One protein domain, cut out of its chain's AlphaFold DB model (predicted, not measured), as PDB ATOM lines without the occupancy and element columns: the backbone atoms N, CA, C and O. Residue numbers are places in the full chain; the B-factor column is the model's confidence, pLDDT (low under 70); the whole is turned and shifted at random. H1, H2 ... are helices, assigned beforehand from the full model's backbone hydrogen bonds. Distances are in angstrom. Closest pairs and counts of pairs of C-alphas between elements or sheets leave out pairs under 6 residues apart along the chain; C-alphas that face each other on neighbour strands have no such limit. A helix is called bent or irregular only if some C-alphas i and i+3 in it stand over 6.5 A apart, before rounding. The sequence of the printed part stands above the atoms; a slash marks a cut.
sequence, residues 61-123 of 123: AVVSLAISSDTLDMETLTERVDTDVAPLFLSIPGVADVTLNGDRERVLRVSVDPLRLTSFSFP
ATOM      1  N   ALA A  61     177.536  59.979 175.970       55.62
ATOM      2  CA  ALA A  61     177.097  58.594 175.960       55.62
ATOM      3  C   ALA A  61     175.779  58.492 176.741       55.62
ATOM      4  O   ALA A  61     175.756  58.610 177.965       55.62
ATOM      5  N   VAL A  62     174.673  58.296 176.020       67.31
ATOM      6  CA  VAL A  62     173.338  58.134 176.618       67.31
ATOM      7  C   VAL A  62     173.291  56.847 177.448       67.31
ATOM      8  O   VAL A  62     172.538  56.746 178.414       67.31
ATOM      9  N   VAL A  63     174.128  55.867 177.090       76.69
ATOM     10  CA  VAL A  63     174.245  54.570 177.750       76.69
ATOM     11  C   VAL A  63     175.719  54.174 177.840       76.69
ATOM     12  O   VAL A  63     176.469  54.320 176.879       76.69
ATOM     13  N   SER A  64     176.117  53.635 178.992       83.69
ATOM     14  CA  SER A  64     177.413  52.983 179.197       83.69
ATOM     15  C   SER A  64     177.176  51.551 179.668       83.69
ATOM     16  O   SER A  64     176.357  51.320 180.560       83.69
ATOM     17  N   LEU A  65     177.863  50.591 179.047       83.44
ATOM     18  CA  LEU A  65     177.725  49.163 179.323       83.44
ATOM     19  C   LEU A  65     179.097  48.566 179.624       83.44
ATOM     20  O   LEU A  65     180.051  48.795 178.887       83.44
ATOM     21  N   ALA A  66     179.173  47.774 180.690       88.81
ATOM     22  CA  ALA A  66     180.327  46.933 180.976       88.81
ATOM     23  C   ALA A  66     180.048  45.514 180.472       88.81
ATOM     24  O   ALA A  66     178.982  44.959 180.745       88.81
ATOM     25  N   ILE A  67     181.004  44.933 179.749       85.69
ATOM     26  CA  ILE A  67     180.901  43.583 179.190       85.69
ATOM     27  C   ILE A  67     182.022  42.731 179.784       85.69
ATOM     28  O   ILE A  67     183.177  43.147 179.821       85.69
ATOM     29  N   SER A  68     181.673  41.533 180.248       89.50
ATOM     30  CA  SER A  68     182.610  40.555 180.801       89.50
ATOM     31  C   SER A  68     182.246  39.146 180.345       89.50
ATOM     32  O   SER A  68     181.084  38.860 180.054       89.50
ATOM     33  N   SER A  69     183.232  38.250 180.318       91.94
ATOM     34  CA  SER A  69     183.038  36.833 180.017       91.94
ATOM     35  C   SER A  69     183.928  35.975 180.910       91.94
ATOM     36  O   SER A  69     185.093  36.306 181.107       91.94
ATOM     37  N   ASP A  70     183.382  34.866 181.412       94.38
ATOM     38  CA  ASP A  70     184.143  33.851 182.155       94.38
ATOM     39  C   ASP A  70     184.772  32.796 181.225       94.38
ATOM     40  O   ASP A  70     185.575  31.973 181.663       94.38
ATOM     41  N   THR A  71     184.380  32.779 179.946       95.19
ATOM     42  CA  THR A  71     184.756  31.733 178.980       95.19
ATOM     43  C   THR A  71     185.572  32.244 177.800       95.19
ATOM     44  O   THR A  71     186.328  31.467 177.220       95.19
ATOM     45  N   LEU A  72     185.424  33.517 177.429       91.38
ATOM     46  CA  LEU A  72     186.181  34.151 176.353       91.38
ATOM     47  C   LEU A  72     187.354  34.938 176.931       91.38
ATOM     48  O   LEU A  72     187.204  35.645 177.928       91.38
ATOM     49  N   ASP A  73     188.512  34.849 176.279       89.88
ATOM     50  CA  ASP A  73     189.608  35.772 176.561       89.88
ATOM     51  C   ASP A  73     189.275  37.193 176.072       89.88
ATOM     52  O   ASP A  73     188.350  37.409 175.287       89.88
ATOM     53  N   MET A  74     190.020  38.186 176.567       83.31
ATOM     54  CA  MET A  74     189.750  39.603 176.280       83.31
ATOM     55  C   MET A  74     189.796  39.927 174.780       83.31
ATOM     56  O   MET A  74     189.053  40.782 174.309       83.31
ATOM     57  N   GLU A  75     190.662  39.248 174.033       83.81
ATOM     58  CA  GLU A  75     190.850  39.469 172.599       83.81
ATOM     59  C   GLU A  75     189.640  38.965 171.807       83.81
ATOM     60  O   GLU A  75     189.015  39.723 171.068       83.81
ATOM     61  N   THR A  76     189.233  37.718 172.049       86.06
ATOM     62  CA  THR A  76     188.045  37.116 171.436       86.06
ATOM     63  C   THR A  76     186.774  37.849 171.858       86.06
ATOM     64  O   THR A  76     185.864  38.040 171.052       86.06
ATOM     65  N   LEU A  77     186.698  38.286 173.121       88.25
ATOM     66  CA  LEU A  77     185.581  39.085 173.617       88.25
ATOM     67  C   LEU A  77     185.505  40.433 172.893       88.25
ATOM     68  O   LEU A  77     184.420  40.818 172.469       88.25
ATOM     69  N   THR A  78     186.639  41.113 172.708       84.19
ATOM     70  CA  THR A  78     186.719  42.376 171.959       84.19
ATOM     71  C   THR A  78     186.230  42.185 170.522       84.19
ATOM     72  O   THR A  78     185.327  42.899 170.095       84.19
ATOM     73  N   GLU A  79     186.745  41.177 169.805       85.75
ATOM     74  CA  GLU A  79     186.356  40.877 168.414       85.75
ATOM     75  C   GLU A  79     184.850  40.590 168.294       85.75
ATOM     76  O   GLU A  79     184.182  41.095 167.390       85.75
ATOM     77  N   ARG A  80     184.281  39.836 169.246       88.81
ATOM     78  CA  ARG A  80     182.844  39.525 169.293       88.81
ATOM     79  C   ARG A  80     181.993  40.768 169.565       88.81
ATOM     80  O   ARG A  80     180.920  40.916 168.980       88.81
ATOM     81  N   VAL A  81     182.430  41.641 170.472       88.50
ATOM     82  CA  VAL A  81     181.705  42.881 170.782       88.50
ATOM     83  C   VAL A  81     181.723  43.815 169.575       88.50
ATOM     84  O   VAL A  81     180.673  44.335 169.209       88.50
ATOM     85  N   ASP A  82     182.869  43.973 168.922       84.69
ATOM     86  CA  ASP A  82     183.011  44.844 167.755       84.69
ATOM     87  C   ASP A  82     182.240  44.320 166.530       84.69
ATOM     88  O   ASP A  82     181.508  45.062 165.882       84.69
ATOM     89  N   THR A  83     182.314  43.013 166.255       85.62
ATOM     90  CA  THR A  83     181.731  42.433 165.033       85.62
ATOM     91  C   THR A  83     180.228  42.184 165.141       85.62
ATOM     92  O   THR A  83     179.513  42.264 164.144       85.62
ATOM     93  N   ASP A  84     179.723  41.874 166.339       89.44
ATOM     94  CA  ASP A  84     178.342  41.413 166.493       89.44
ATOM     95  C   ASP A  84     177.490  42.270 167.425       89.44
ATOM     96  O   ASP A  84     176.272  42.295 167.265       89.44
ATOM     97  N   VAL A  85     178.080  42.943 168.418       87.38
ATOM     98  CA  VAL A  85     177.314  43.721 169.407       87.38
ATOM     99  C   VAL A  85     177.215  45.184 168.986       87.38
ATOM    100  O   VAL A  85     176.110  45.722 168.920       87.38
ATOM    101  N   ALA A  86     178.335  45.827 168.655       86.44
ATOM    102  CA  ALA A  86     178.364  47.229 168.247       86.44
ATOM    103  C   ALA A  86     177.460  47.531 167.030       86.44
ATOM    104  O   ALA A  86     176.698  48.501 167.103       86.44
ATOM    105  N   PRO A  87     177.401  46.691 165.970       85.88
ATOM    106  CA  PRO A  87     176.527  46.942 164.825       85.88
ATOM    107  C   PRO A  87     175.039  46.887 165.180       85.88
ATOM    108  O   PRO A  87     174.238  47.610 164.589       85.88
ATOM    109  N   LEU A  88     174.656  46.071 166.173       90.50
ATOM    110  CA  LEU A  88     173.273  46.025 166.653       90.50
ATOM    111  C   LEU A  88     172.879  47.354 167.298       90.50
ATOM    112  O   LEU A  88     171.788  47.850 167.026       90.50
ATOM    113  N   PHE A  89     173.763  47.963 168.089       85.69
ATOM    114  CA  PHE A  89     173.509  49.279 168.680       85.69
ATOM    115  C   PHE A  89     173.494  50.389 167.627       85.69
ATOM    116  O   PHE A  89     172.573  51.200 167.632       85.69
ATOM    117  N   LEU A  90     174.436  50.380 166.681       79.38
ATOM    118  CA  LEU A  90     174.463  51.332 165.563       79.38
ATOM    119  C   LEU A  90     173.217  51.241 164.663       79.38
ATOM    120  O   LEU A  90     172.847  52.219 164.022       79.38
ATOM    121  N   SER A  91     172.547  50.084 164.618       85.81
ATOM    122  CA  SER A  91     171.312  49.905 163.844       85.81
ATOM    123  C   SER A  91     170.075  50.561 164.475       85.81
ATOM    124  O   SER A  91     169.049  50.711 163.806       85.81
ATOM    125  N   ILE A  92     170.144  50.958 165.751       82.81
ATOM    126  CA  ILE A  92     169.023  51.574 166.464       82.81
ATOM    127  C   ILE A  92     168.853  53.024 165.980       82.81
ATOM    128  O   ILE A  92     169.792  53.817 166.077       82.81
ATOM    129  N   PRO A  93     167.651  53.426 165.514       76.62
ATOM    130  CA  PRO A  93     167.407  54.802 165.097       76.62
ATOM    131  C   PRO A  93     167.733  55.806 166.210       76.62
ATOM    132  O   PRO A  93     167.169  55.737 167.302       76.62
ATOM    133  N   GLY A  94     168.621  56.757 165.915       67.06
ATOM    134  CA  GLY A  94     169.065  57.785 166.861       67.06
ATOM    135  C   GLY A  94     170.384  57.477 167.577       67.06
ATOM    136  O   GLY A  94     170.885  58.347 168.285       67.06
ATOM    137  N   VAL A  95     170.978  56.298 167.373       72.06
ATOM    138  CA  VAL A  95     172.351  56.016 167.812       72.06
ATOM    139  C   VAL A  95     173.323  56.543 166.759       72.06
ATOM    140  O   VAL A  95     173.323  56.086 165.621       72.06
ATOM    141  N   ALA A  96     174.121  57.542 167.137       68.25
ATOM    142  CA  ALA A  96     175.088  58.178 166.243       68.25
ATOM    143  C   ALA A  96     176.466  57.499 166.266       68.25
ATOM    144  O   ALA A  96     177.161  57.516 165.255       68.25
ATOM    145  N   ASP A  97     176.855  56.928 167.409       77.25
ATOM    146  CA  ASP A  97     178.165  56.310 167.597       77.25
ATOM    147  C   ASP A  97     178.135  55.244 168.704       77.25
ATOM    148  O   ASP A  97     177.307  55.306 169.620       77.25
ATOM    149  N   VAL A  98     179.049  54.276 168.616       78.50
ATOM    150  CA  VAL A  98     179.294  53.243 169.629       78.50
ATOM    151  C   VAL A  98     180.799  53.112 169.818       78.50
ATOM    152  O   VAL A  98     181.501  52.607 168.948       78.50
ATOM    153  N   THR A  99     181.295  53.541 170.976       79.12
ATOM    154  CA  THR A  99     182.723  53.489 171.304       79.12
ATOM    155  C   THR A  99     183.017  52.334 172.260       79.12
ATOM    156  O   THR A  99     182.421  52.250 173.339       79.12
ATOM    157  N   LEU A 100     183.967  51.469 171.904       79.38
ATOM    158  CA  LEU A 100     184.530  50.473 172.815       79.38
ATOM    159  C   LEU A 100     185.692  51.104 173.597       79.38
ATOM    160  O   LEU A 100     186.458  51.891 173.052       79.38
ATOM    161  N   ASN A 101     185.800  50.790 174.889       76.38
ATOM    162  CA  ASN A 101     186.878  51.273 175.753       76.38
ATOM    163  C   ASN A 101     187.482  50.094 176.526       76.38
ATOM    164  O   ASN A 101     186.737  49.318 177.125       76.38
ATOM    165  N   GLY A 102     188.815  50.000 176.575       70.75
ATOM    166  CA  GLY A 102     189.517  48.889 177.241       70.75
ATOM    167  C   GLY A 102     189.614  47.620 176.387       70.75
ATOM    168  O   GLY A 102     189.902  46.543 176.905       70.75
ATOM    169  N   ASP A 103     189.362  47.770 175.094       67.81
ATOM    170  CA  ASP A 103     189.548  46.788 174.045       67.81
ATOM    171  C   ASP A 103     191.022  46.387 173.898       67.81
ATOM    172  O   ASP A 103     191.947  47.171 174.128       67.81
ATOM    173  N   ARG A 104     191.252  45.123 173.526       63.84
ATOM    174  CA  ARG A 104     192.580  44.634 173.146       63.84
ATOM    175  C   ARG A 104     192.535  44.162 171.705       63.84
ATOM    176  O   ARG A 104     192.231  43.000 171.442       63.84
ATOM    177  N   GLU A 105     192.838  45.077 170.795       57.22
ATOM    178  CA  GLU A 105     192.859  44.795 169.364       57.22
ATOM    179  C   GLU A 105     193.880  43.695 169.031       57.22
ATOM    180  O   GLU A 105     194.991  43.642 169.581       57.22
ATOM    181  N   ARG A 106     193.506  42.788 168.121       54.53
ATOM    182  CA  ARG A 106     194.391  41.714 167.670       54.53
ATOM    183  C   ARG A 106     195.472  42.281 166.754       54.53
ATOM    184  O   ARG A 106     195.260  42.473 165.561       54.53
ATOM    185  N   VAL A 107     196.668  42.481 167.299       56.19
ATOM    186  CA  VAL A 107     197.829  42.936 166.525       56.19
ATOM    187  C   VAL A 107     198.635  41.739 166.026       56.19
ATOM    188  O   VAL A 107     199.270  41.024 166.807       56.19
ATOM    189  N   LEU A 108     198.684  41.544 164.707       58.06
ATOM    190  CA  LEU A 108     199.620  40.601 164.098       58.06
ATOM    191  C   LEU A 108     201.017  41.230 164.052       58.06
ATOM    192  O   LEU A 108     201.321  42.049 163.187       58.06
ATOM    193  N   ARG A 109     201.897  40.828 164.972       62.72
ATOM    194  CA  ARG A 109     203.300  41.251 164.942       62.72
ATOM    195  C   ARG A 109     204.117  40.313 164.061       62.72
ATOM    196  O   ARG A 109     204.437  39.195 164.461       62.72
ATOM    197  N   VAL A 110     204.507  40.794 162.887       70.12
ATOM    198  CA  VAL A 110     205.482  40.106 162.036       70.12
ATOM    199  C   VAL A 110     206.883  40.531 162.475       70.12
ATOM    200  O   VAL A 110     207.297  41.662 162.245       70.12
ATOM    201  N   SER A 111     207.610  39.629 163.138       74.75
ATOM    202  CA  SER A 111     209.033  39.822 163.432       74.75
ATOM    203  C   SER A 111     209.848  39.144 162.345       74.75
ATOM    204  O   SER A 111     209.753  37.929 162.169       74.75
ATOM    205  N   VAL A 112     210.654  39.919 161.628       75.75
ATOM    206  CA  VAL A 112     211.505  39.386 160.567       75.75
ATOM    207  C   VAL A 112     212.928  39.193 161.089       75.75
ATOM    208  O   VAL A 112     213.450  40.047 161.797       75.75
ATOM    209  N   ASP A 113     213.543  38.055 160.764       84.50
ATOM    210  CA  ASP A 113     214.948  37.770 161.067       84.50
ATOM    211  C   ASP A 113     215.851  38.446 160.010       84.50
ATOM    212  O   ASP A 113     215.822  38.034 158.841       84.50
ATOM    213  N   PRO A 114     216.666  39.455 160.383       78.38
ATOM    214  CA  PRO A 114     217.512  40.187 159.438       78.38
ATOM    215  C   PRO A 114     218.552  39.295 158.743       78.38
ATOM    216  O   PRO A 114     218.888  39.505 157.576       78.38
ATOM    217  N   LEU A 115     219.051  38.260 159.431       81.00
ATOM    218  CA  LEU A 115     220.033  37.332 158.862       81.00
ATOM    219  C   LEU A 115     219.399  36.448 157.788       81.00
ATOM    220  O   LEU A 115     220.043  36.105 156.798       81.00
ATOM    221  N   ARG A 116     218.116  36.110 157.947       76.62
ATOM    222  CA  ARG A 116     217.373  35.387 156.911       76.62
ATOM    223  C   ARG A 116     217.001  36.294 155.742       76.62
ATOM    224  O   ARG A 116     217.130  35.844 154.610       76.62
ATOM    225  N   LEU A 117     216.622  37.553 155.967       77.75
ATOM    226  CA  LEU A 117     216.318  38.503 154.881       77.75
ATOM    227  C   LEU A 117     217.498  38.705 153.927       77.75
ATOM    228  O   LEU A 117     217.352  38.535 152.716       77.75
ATOM    229  N   THR A 118     218.680  38.963 154.491       77.38
ATOM    230  CA  THR A 118     219.912  39.150 153.712       77.38
ATOM    231  C   THR A 118     220.306  37.889 152.938       77.38
ATOM    232  O   THR A 118     220.803  37.984 151.817       77.38
ATOM    233  N   SER A 119     220.012  36.695 153.472       79.88
ATOM    234  CA  SER A 119     220.243  35.419 152.773       79.88
ATOM    235  C   SER A 119     219.342  35.197 151.548       79.88
ATOM    236  O   SER A 119     219.697  34.419 150.663       79.88
ATOM    237  N   PHE A 120     218.209  35.905 151.467       78.44
ATOM    238  CA  PHE A 120     217.296  35.898 150.320       78.44
ATOM    239  C   PHE A 120     217.496  37.104 149.386       78.44
ATOM    240  O   PHE A 120     216.664  37.334 148.509       78.44
ATOM    241  N   SER A 121     218.589  37.863 149.543       69.25
ATOM    242  CA  SER A 121     218.878  39.080 148.769       69.25
ATOM    243  C   SER A 121     217.811  40.177 148.900       69.25
ATOM    244  O   SER A 121     217.697  41.030 148.018       69.25
ATOM    245  N   PHE A 122     217.039  40.173 149.990       55.59
ATOM    246  CA  PHE A 122     216.255  41.338 150.390       55.59
ATOM    247  C   PHE A 122     217.170  42.293 151.178       55.59
ATOM    248  O   PHE A 122     217.945  41.805 152.008       55.59
ATOM    249  N   PRO A 123     217.149  43.608 150.879       61.22
ATOM    250  CA  PRO A 123     217.950  44.597 151.599       61.22
ATOM    251  C   PRO A 123     217.546  44.714 153.072       61.22
ATOM    252  O   PRO A 123     216.354  44.490 153.387       61.22
TER     253      PRO A 123
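Overview. This is residues 61 to 123 of the 123 residues of the protein "RND family efflux transporter" of marine sediment metagenome (UniProt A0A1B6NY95). With little regular structure, the printed part is a kinked helix, H1, with unnamed stretches folded beside it and a thin arm leading away to a short helix, H2, at the far end. Residues 108 to 113 and 115 to 121 stick out. The 63 printed residues include two named helices, H1 then H2, and no named strand; the class is all helix, with 23 residues in named elements. The whole is extended, with a radius of gyration of the C-alphas of 19.1 A, and spans 57 by 29 by 17 A.

Arrangement. H1, residues 74 to 90, has a kink of 35 degrees near residue 81 and is only just irregular: C-alphas 83 and 86 are 6.7 A apart. H2, residues 114 to 119, is apart from H1. In H2 every O i to N i+4 pair is within hydrogen-bond range; in H1, 10 of 13 are.

Along the chain. H1 runs 22.0 A from C-alpha 74 at (189.750, 39.603, 176.280) to C-alpha 90. H2 runs 8.6 A and ends with C-alpha 119 at (220.243, 35.419, 152.773).

Size, cuts and confidence. The C-alphas farthest apart, of Pro 93 and Ser 119, are 57.6 A apart. The printed part has no cut, and H1 to H2 is a long link of 23 residues. Confidence is under 70 at 14 residues, among them 103 to 109.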